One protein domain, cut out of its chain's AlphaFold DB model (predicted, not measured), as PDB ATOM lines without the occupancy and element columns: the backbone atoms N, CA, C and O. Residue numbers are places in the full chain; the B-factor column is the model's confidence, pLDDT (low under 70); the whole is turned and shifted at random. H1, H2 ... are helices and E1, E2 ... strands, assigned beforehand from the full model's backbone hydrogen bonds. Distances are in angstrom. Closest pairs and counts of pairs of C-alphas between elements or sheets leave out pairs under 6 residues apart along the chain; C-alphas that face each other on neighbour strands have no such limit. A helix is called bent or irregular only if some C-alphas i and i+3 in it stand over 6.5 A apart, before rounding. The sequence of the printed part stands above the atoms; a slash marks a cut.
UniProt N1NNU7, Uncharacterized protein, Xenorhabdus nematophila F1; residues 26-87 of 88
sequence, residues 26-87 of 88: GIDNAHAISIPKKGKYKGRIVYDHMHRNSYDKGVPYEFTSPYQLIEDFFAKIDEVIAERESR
ATOM      1  N   GLY A  26     -20.353  10.903 -36.061       86.19
ATOM      2  CA  GLY A  26     -20.467  11.840 -34.948       86.19
ATOM      3  C   GLY A  26     -21.753  11.718 -34.148       86.19
ATOM      4  O   GLY A  26     -22.777  11.321 -34.692       86.19
ATOM      5  N   ILE A  27     -21.691  12.112 -32.878       86.88
ATOM      6  CA  ILE A  27     -22.835  12.207 -31.967       86.88
ATOM      7  C   ILE A  27     -23.091  13.692 -31.692       86.88
ATOM      8  O   ILE A  27     -22.160  14.451 -31.398       86.88
ATOM      9  N   ASP A  28     -24.337  14.122 -31.868       82.00
ATOM     10  CA  ASP A  28     -24.756  15.519 -31.830       82.00
ATOM     11  C   ASP A  28     -26.018  15.686 -30.976       82.00
ATOM     12  O   ASP A  28     -26.994  14.958 -31.143       82.00
ATOM     13  N   ASN A  29     -25.989  16.681 -30.088       75.94
ATOM     14  CA  ASN A  29     -27.105  17.047 -29.211       75.94
ATOM     15  C   ASN A  29     -27.562  18.505 -29.447       75.94
ATOM     16  O   ASN A  29     -28.516  18.977 -28.830       75.94
ATOM     17  N   ALA A  30     -26.848  19.271 -30.286       67.44
ATOM     18  CA  ALA A  30     -27.042  20.715 -30.452       67.44
ATOM     19  C   ALA A  30     -27.978  21.073 -31.617       67.44
ATOM     20  O   ALA A  30     -28.509  22.185 -31.673       67.44
ATOM     21  N   HIS A  31     -28.174  20.145 -32.551       76.25
ATOM     22  CA  HIS A  31     -29.165  20.243 -33.615       76.25
ATOM     23  C   HIS A  31     -30.250  19.188 -33.410       76.25
ATOM     24  O   HIS A  31     -30.015  18.179 -32.761       76.25
ATOM     25  N   ALA A  32     -31.444  19.419 -33.946       77.62
ATOM     26  CA  ALA A  32     -32.526  18.461 -33.831       77.62
ATOM     27  C   ALA A  32     -32.879  17.866 -35.189       77.62
ATOM     28  O   ALA A  32     -33.012  18.588 -36.177       77.62
ATOM     29  N   ILE A  33     -33.091  16.557 -35.221       79.81
ATOM     30  CA  ILE A  33     -33.492  15.829 -36.418       79.81
ATOM     31  C   ILE A  33     -35.001  15.610 -36.441       79.81
ATOM     32  O   ILE A  33     -35.669  15.442 -35.414       79.81
ATOM     33  N   SER A  34     -35.553  15.590 -37.653       76.75
ATOM     34  CA  SER A  34     -36.930  15.168 -37.885       76.75
ATOM     35  C   SER A  34     -36.940  13.700 -38.292       76.75
ATOM     36  O   SER A  34     -36.353  13.328 -39.309       76.75
ATOM     37  N   ILE A  35     -37.620  12.867 -37.505       72.81
ATOM     38  CA  ILE A  35     -37.761  11.439 -37.798       72.81
ATOM     39  C   ILE A  35     -38.633  11.263 -39.060       72.81
ATOM     40  O   ILE A  35     -39.688  11.907 -39.164       72.81
ATOM     41  N   PRO A  36     -38.239  10.405 -40.024       64.88
ATOM     42  CA  PRO A  36     -39.053  10.116 -41.202       64.88
ATOM     43  C   PRO A  36     -40.451   9.594 -40.817       64.88
ATOM     44  O   PRO A  36     -40.618   8.782 -39.910       64.88
ATOM     45  N   LYS A  37     -41.479  10.109 -41.502       66.06
ATOM     46  CA  LYS A  37     -42.897   9.937 -41.148       66.06
ATOM     47  C   LYS A  37     -43.417   8.506 -41.346       66.06
ATOM     48  O   LYS A  37     -43.203   7.905 -42.394       66.06
ATOM     49  N   LYS A  38     -44.312   8.082 -40.446       58.53
ATOM     50  CA  LYS A  38     -45.479   7.243 -40.775       58.53
ATOM     51  C   LYS A  38     -46.755   8.016 -40.389       58.53
ATOM     52  O   LYS A  38     -47.077   8.100 -39.211       58.53
ATOM     53  N   GLY A  39     -47.467   8.608 -41.358       66.25
ATOM     54  CA  GLY A  39     -48.808   9.197 -41.149       66.25
ATOM     55  C   GLY A  39     -48.947  10.732 -41.246       66.25
ATOM     56  O   GLY A  39     -48.063  11.433 -41.742       66.25
ATOM     57  N   LYS A  40     -50.117  11.240 -40.813       64.12
ATOM     58  CA  LYS A  40     -50.632  12.613 -41.059       64.12
ATOM     59  C   LYS A  40     -50.051  13.702 -40.138       64.12
ATOM     60  O   LYS A  40     -50.078  14.875 -40.502       64.12
ATOM     61  N   TYR A  41     -49.491  13.339 -38.985       61.59
ATOM     62  CA  TYR A  41     -48.960  14.284 -37.992       61.59
ATOM     63  C   TYR A  41     -47.428  14.400 -38.070       61.59
ATOM     64  O   TYR A  41     -46.744  13.459 -38.479       61.59
ATOM     65  N   LYS A  42     -46.869  15.568 -37.721       61.34
ATOM     66  CA  LYS A  42     -45.409  15.749 -37.616       61.34
ATOM     67  C   LYS A  42     -44.917  14.991 -36.374       61.34
ATOM     68  O   LYS A  42     -45.443  15.210 -35.289       61.34
ATOM     69  N   GLY A  43     -43.957  14.080 -36.555       64.94
ATOM     70  CA  GLY A  43     -43.358  13.304 -35.466       64.94
ATOM     71  C   GLY A  43     -42.539  14.166 -34.497       64.94
ATOM     72  O   GLY A  43     -42.230  15.322 -34.795       64.94
ATOM     73  N   ARG A  44     -42.194  13.591 -33.338       72.75
ATOM     74  CA  ARG A  44     -41.389  14.231 -32.285       72.75
ATOM     75  C   ARG A  44     -40.024  14.673 -32.831       72.75
ATOM     76  O   ARG A  44     -39.368  13.924 -33.551       72.75
ATOM     77  N   ILE A  45     -39.622  15.890 -32.471       78.44
ATOM     78  CA  ILE A  45     -38.283  16.427 -32.732       78.44
ATOM     79  C   ILE A  45     -37.313  15.763 -31.749       78.44
ATOM     80  O   ILE A  45     -37.589  15.737 -30.547       78.44
ATOM     81  N   VAL A  46     -36.209  15.211 -32.255       82.75
ATOM     82  CA  VAL A  46     -35.186  14.536 -31.440       82.75
ATOM     83  C   VAL A  46     -33.896  15.333 -31.506       82.75
ATOM     84  O   VAL A  46     -33.427  15.634 -32.599       82.75
ATOM     85  N   TYR A  47     -33.354  15.684 -30.342       83.12
ATOM     86  CA  TYR A  47     -32.093  16.418 -30.226       83.12
ATOM     87  C   TYR A  47     -30.899  15.481 -30.149       83.12
ATOM     88  O   TYR A  47     -29.923  15.712 -30.843       83.12
ATOM     89  N   ASP A  48     -30.991  14.411 -29.364       86.00
ATOM     90  CA  ASP A  48     -29.891  13.464 -29.220       86.00
ATOM     91  C   ASP A  48     -29.889  12.492 -30.406       86.00
ATOM     92  O   ASP A  48     -30.810  11.687 -30.600       86.00
ATOM     93  N   HIS A  49     -28.881  12.617 -31.267       89.56
ATOM     94  CA  HIS A  49     -28.771  11.811 -32.475       89.56
ATOM     95  C   HIS A  49     -27.321  11.535 -32.862       89.56
ATOM     96  O   HIS A  49     -26.398  12.275 -32.528       89.56
ATOM     97  N   MET A  50     -27.113  10.461 -33.620       89.06
ATOM     98  CA  MET A  50     -25.819  10.130 -34.209       89.06
ATOM     99  C   MET A  50     -25.888  10.121 -35.735       89.06
ATOM    100  O   MET A  50     -26.894   9.737 -36.327       89.06
ATOM    101  N   HIS A  51     -24.797  10.512 -36.380       87.94
ATOM    102  CA  HIS A  51     -24.592  10.458 -37.821       87.94
ATOM    103  C   HIS A  51     -23.592   9.355 -38.145       87.94
ATOM    104  O   HIS A  51     -22.431   9.434 -37.741       87.94
ATOM    105  N   ARG A  52     -24.021   8.353 -38.914       86.06
ATOM    106  CA  ARG A  52     -23.170   7.205 -39.279       86.06
ATOM    107  C   ARG A  52     -22.266   7.460 -40.482       86.06
ATOM    108  O   ARG A  52     -21.354   6.688 -40.732       86.06
ATOM    109  N   ASN A  53     -22.560   8.495 -41.264       81.25
ATOM    110  CA  ASN A  53     -21.749   8.943 -42.391       81.25
ATOM    111  C   ASN A  53     -22.067  10.415 -42.710       81.25
ATOM    112  O   ASN A  53     -22.934  11.027 -42.085       81.25
ATOM    113  N   SER A  54     -21.382  10.982 -43.703       77.56
ATOM    114  CA  SER A  54     -21.537  12.382 -44.118       77.56
ATOM    115  C   SER A  54     -22.905  12.741 -44.701       77.56
ATOM    116  O   SER A  54     -23.253  13.918 -44.723       77.56
ATOM    117  N   TYR A  55     -23.658  11.759 -45.195       79.38
ATOM    118  CA  TYR A  55     -24.970  11.947 -45.819       79.38
ATOM    119  C   TYR A  55     -26.128  11.542 -44.897       79.38
ATOM    120  O   TYR A  55     -27.291  11.795 -45.220       79.38
ATOM    121  N   ASP A  56     -25.827  10.908 -43.760       82.12
ATOM    122  CA  ASP A  56     -26.815  10.496 -42.778       82.12
ATOM    123  C   ASP A  56     -27.443  11.746 -42.164       82.12
ATOM    124  O   ASP A  56     -26.739  12.641 -41.697       82.12
ATOM    125  N   LYS A  57     -28.776  11.818 -42.163       81.69
ATOM    126  CA  LYS A  57     -29.512  12.941 -41.566       81.69
ATOM    127  C   LYS A  57     -29.524  12.885 -40.043       81.69
ATOM    128  O   LYS A  57     -29.968  13.843 -39.426       81.69
ATOM    129  N   GLY A  58     -29.032  11.790 -39.475       84.56
ATOM    130  CA  GLY A  58     -29.023  11.537 -38.052       84.56
ATOM    131  C   GLY A  58     -30.080  10.505 -37.691       84.56
ATOM    132  O   GLY A  58     -31.201  10.525 -38.205       84.56
ATOM    133  N   VAL A  59     -29.712   9.602 -36.791       87.12
ATOM    134  CA  VAL A  59     -30.619   8.633 -36.177       87.12
ATOM    135  C   VAL A  59     -30.704   8.908 -34.679       87.12
ATOM    136  O   VAL A  59     -29.677   9.257 -34.094       87.12
ATOM    137  N   PRO A  60     -31.890   8.776 -34.053       89.06
ATOM    138  CA  PRO A  60     -32.031   8.950 -32.613       89.06
ATOM    139  C   PRO A  60     -31.002   8.122 -31.850       89.06
ATOM    140  O   PRO A  60     -30.788   6.950 -32.170       89.06
ATOM    141  N   TYR A  61     -30.372   8.746 -30.864       88.56
ATOM    142  CA  TYR A  61     -29.368   8.124 -30.022       88.56
ATOM    143  C   TYR A  61     -29.661   8.478 -28.570       88.56
ATOM    144  O   TYR A  61     -29.719   9.651 -28.217       88.56
ATOM    145  N   GLU A  62     -29.866   7.463 -27.738       87.56
ATOM    146  CA  GLU A  62     -30.145   7.643 -26.317       87.56
ATOM    147  C   GLU A  62     -28.917   7.223 -25.509       87.56
ATOM    148  O   GLU A  62     -28.399   6.120 -25.677       87.56
ATOM    149  N   PHE A  63     -28.467   8.101 -24.617       85.38
ATOM    150  CA  PHE A  63     -27.406   7.815 -23.658       85.38
ATOM    151  C   PHE A  63     -27.889   8.155 -22.251       85.38
ATOM    152  O   PHE A  63     -28.645   9.099 -22.034       85.38
ATOM    153  N   THR A  64     -27.443   7.369 -21.279       88.31
ATOM    154  CA  THR A  64     -27.855   7.496 -19.873       88.31
ATOM    155  C   THR A  64     -26.835   8.259 -19.036       88.31
ATOM    156  O   THR A  64     -27.178   8.834 -18.004       88.31
ATOM    157  N   SER A  65     -25.576   8.293 -19.482       90.00
ATOM    158  CA  SER A  65     -24.492   8.987 -18.794       90.00
ATOM    159  C   SER A  65     -23.492   9.611 -19.775       90.00
ATOM    160  O   SER A  65     -23.317   9.109 -20.889       90.00
ATOM    161  N   PRO A  66     -22.777  10.677 -19.367       86.75
ATOM    162  CA  PRO A  66     -21.671  11.220 -20.154       86.75
ATOM    163  C   PRO A  66     -20.553  10.200 -20.404       86.75
ATOM    164  O   PRO A  66     -19.876  10.280 -21.422       86.75
ATOM    165  N   TYR A  67     -20.368   9.247 -19.485       90.12
ATOM    166  CA  TYR A  67     -19.398   8.166 -19.636       90.12
ATOM    167  C   TYR A  67     -19.758   7.264 -20.820       90.12
ATOM    168  O   TYR A  67     -18.944   7.118 -21.727       90.12
ATOM    169  N   GLN A  68     -21.004   6.777 -20.863       89.81
ATOM    170  CA  GLN A  68     -21.525   5.977 -21.975       89.81
ATOM    171  C   GLN A  68     -21.354   6.714 -23.312       89.81
ATOM    172  O   GLN A  68     -20.884   6.141 -24.284       89.81
ATOM    173  N   LEU A  69     -21.685   8.009 -23.355       88.50
ATOM    174  CA  LEU A  69     -21.541   8.821 -24.565       88.50
ATOM    175  C   LEU A  69     -20.102   8.830 -25.109       88.50
ATOM    176  O   LEU A  69     -19.901   8.759 -26.320       88.50
ATOM    177  N   ILE A  70     -19.111   8.956 -24.226       90.88
ATOM    178  CA  ILE A  70     -17.696   8.997 -24.609       90.88
ATOM    179  C   ILE A  70     -17.211   7.604 -25.022       90.88
ATOM    180  O   ILE A  70     -16.514   7.479 -26.027       90.88
ATOM    181  N   GLU A  71     -17.586   6.573 -24.267       94.25
ATOM    182  CA  GLU A  71     -17.239   5.179 -24.548       94.25
ATOM    183  C   GLU A  71     -17.781   4.734 -25.914       94.25
ATOM    184  O   GLU A  71     -17.010   4.308 -26.775       94.25
ATOM    185  N   ASP A  72     -19.075   4.949 -26.159       91.38
ATOM    186  CA  ASP A  72     -19.738   4.608 -27.420       91.38
ATOM    187  C   ASP A  72     -19.135   5.380 -28.604       91.38
ATOM    188  O   ASP A  72     -19.002   4.847 -29.710       91.38
ATOM    189  N   PHE A  73     -18.712   6.629 -28.380       90.12
ATOM    190  CA  PHE A  73     -18.046   7.425 -29.406       90.12
ATOM    191  C   PHE A  73     -16.709   6.813 -29.839       90.12
ATOM    192  O   PHE A  73     -16.473   6.664 -31.040       90.12
ATOM    193  N   PHE A  74     -15.841   6.453 -28.889       91.50
ATOM    194  CA  PHE A  74     -14.543   5.857 -29.214       91.50
ATOM    195  C   PHE A  74     -14.688   4.452 -29.796       91.50
ATOM    196  O   PHE A  74     -14.077   4.170 -30.824       91.50
ATOM    197  N   ALA A  75     -15.581   3.626 -29.245       93.62
ATOM    198  CA  ALA A  75     -15.854   2.293 -29.778       93.62
ATOM    199  C   ALA A  75     -16.284   2.335 -31.257       93.62
ATOM    200  O   ALA A  75     -15.856   1.504 -32.061       93.62
ATOM    201  N   LYS A  76     -17.092   3.330 -31.657       90.62
ATOM    202  CA  LYS A  76     -17.465   3.513 -33.069       90.62
ATOM    203  C   LYS A  76     -16.361   4.076 -33.942       90.62
ATOM    204  O   LYS A  76     -16.319   3.738 -35.123       90.62
ATOM    205  N   ILE A  77     -15.465   4.897 -33.407       89.56
ATOM    206  CA  ILE A  77     -14.273   5.300 -34.158       89.56
ATOM    207  C   ILE A  77     -13.425   4.074 -34.489       89.56
ATOM    208  O   ILE A  77     -13.052   3.907 -35.650       89.56
ATOM    209  N   ASP A  78     -13.174   3.215 -33.502       91.81
ATOM    210  CA  ASP A  78     -12.344   2.023 -33.674       91.81
ATOM    211  C   ASP A  78     -12.949   1.064 -34.708       91.81
ATOM    212  O   ASP A  78     -12.248   0.605 -35.612       91.81
ATOM    213  N   GLU A  79     -14.266   0.838 -34.658       90.25
ATOM    214  CA  GLU A  79     -14.980   0.038 -35.663       90.25
ATOM    215  C   GLU A  79     -14.820   0.612 -37.076       90.25
ATOM    216  O   GLU A  79     -14.508  -0.117 -38.017       90.25
ATOM    217  N   VAL A  80     -14.993   1.927 -37.239       87.06
ATOM    218  CA  VAL A  80     -14.895   2.565 -38.557       87.06
ATOM    219  C   VAL A  80     -13.460   2.554 -39.091       87.06
ATOM    220  O   VAL A  80     -13.252   2.463 -40.305       87.06
ATOM    221  N   ILE A  81     -12.458   2.656 -38.217       87.94
ATOM    222  CA  ILE A  81     -11.052   2.509 -38.608       87.94
ATOM    223  C   ILE A  81     -10.800   1.076 -39.090       87.94
ATOM    224  O   ILE A  81     -10.328   0.900 -40.213       87.94
ATOM    225  N   ALA A  82     -11.206   0.065 -38.319       89.81
ATOM    226  CA  ALA A  82     -11.041  -1.343 -38.685       89.81
ATOM    227  C   ALA A  82     -11.770  -1.714 -39.995       89.81
ATOM    228  O   ALA A  82     -11.225  -2.417 -40.853       89.81
ATOM    229  N   GLU A  83     -12.987  -1.201 -40.210       87.12
ATOM    230  CA  GLU A  83     -13.746  -1.397 -41.456       87.12
ATOM    231  C   GLU A  83     -13.015  -0.803 -42.673       87.12
ATOM    232  O   GLU A  83     -13.120  -1.308 -43.791       87.12
ATOM    233  N   ARG A  84     -12.262   0.284 -42.484       83.62
ATOM    234  CA  ARG A  84     -11.497   0.918 -43.565       83.62
ATOM    235  C   ARG A  84     -10.190   0.210 -43.856       83.62
ATOM    236  O   ARG A  84      -9.835   0.103 -45.024       83.62
ATOM    237  N   GLU A  85      -9.499  -0.262 -42.826       85.56
ATOM    238  CA  GLU A  85      -8.255  -1.021 -42.977       85.56
ATOM    239  C   GLU A  85      -8.497  -2.379 -43.642       85.56
ATOM    240  O   GLU A  85      -7.718  -2.781 -44.494       85.56
ATOM    241  N   SER A  86      -9.613  -3.048 -43.334       81.44
ATOM    242  CA  SER A  86      -9.987  -4.328 -43.961       81.44
ATOM    243  C   SER A  86     -10.463  -4.225 -45.418       81.44
ATOM    244  O   SER A  86     -10.574  -5.243 -46.100       81.44
ATOM    245  N   ARG A  87     -10.772  -3.015 -45.901       66.88
ATOM    246  CA  ARG A  87     -11.186  -2.739 -47.289       66.88
ATOM    247  C   ARG A  87     -10.028  -2.335 -48.210       66.88
ATOM    248  O   ARG A  87     -10.274  -2.160 -49.405       66.88
TER     249      ARG A  87
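AT A GLANCE: This is residues 26 to 87 of the 88 residues of an uncharacterized protein of Xenorhabdus nematophila F1 (UniProt N1NNU7). One long, straight helix, H1, stands beside a very small two-stranded hairpin, E1 and E2, and a long loop, residues 29 to 48, reaches away from the hairpin on the side far from the helix. The last residues, 81 to 87, of which 81 to 85 belong to H1, stick out from the rest. The printed part has 62 residues, with two named strands and then one named helix along the chain, in the order E1, E2, H1; the sheet's order is E1 - E2, antiparallel. The class is mixed, helices and strands, with under half of the residues in named elements. The whole is loose, with a radius of gyration of the C-alphas of 14.0 A, and its C-alphas span 44 by 30 by 17 A.

IN THESE COORDINATES: E1 is residues 26 to 28, and its first C-alpha, that of Gly 26, is at (-20.467, 11.840, -34.948). Residues 29 to 48 follow with no named element; C-alpha 40 in this stretch is at (-50.632, 12.613, -41.059). E2 is residues 49 to 51. Residues 52 to 65 again have no named element. H1 is residues 66 to 85, 29.2 A from first to last C-alpha, and ends with C-alpha 85 at (-8.255, -1.021, -42.977).

HOW THE PARTS SIT: E1 and E2 form a hairpin, antiparallel, with 152 degrees between their N-to-C directions. The C-alphas of Ile 27 and Met 50 face each other at 4.3 A. N 28 and O 49 are within hydrogen-bond range at 2.8 A, and so are N 51 and O 26 at 2.8 A. Residues 33 to 34 pair with residues 45 to 46, antiparallel, inside the loop between the two strands. Residues 49 to 50 of E2 pair with residues 59 to 60, also antiparallel. E1 and H1 have 2 pairs of C-alphas within 8 A; the closest C-alphas are those of Ile 27 and Phe 73, 7.2 A apart. Within 10 A, H1 has 7 pairs of C-alphas with E1 and 1 with E2, made by its residues 69 to 77. In H1 every O i to N i+4 pair is within hydrogen-bond range, and the helix is not bent.

THE WHOLE: The two C-alphas farthest apart in the domain are those of Lys 40 and Glu 85, at 44.6 A. The first and last printed C-alphas, of Gly 26 and Arg 87, are 21.2 A apart. The printed part has no cut. The link from E1 to E2, with 20 residues, and the link from E2 to H1, with 14, are both long. The mean pLDDT of the printed part is 82.0, and it is under 70 at residue 30, residues 36 to 43 and residue 87.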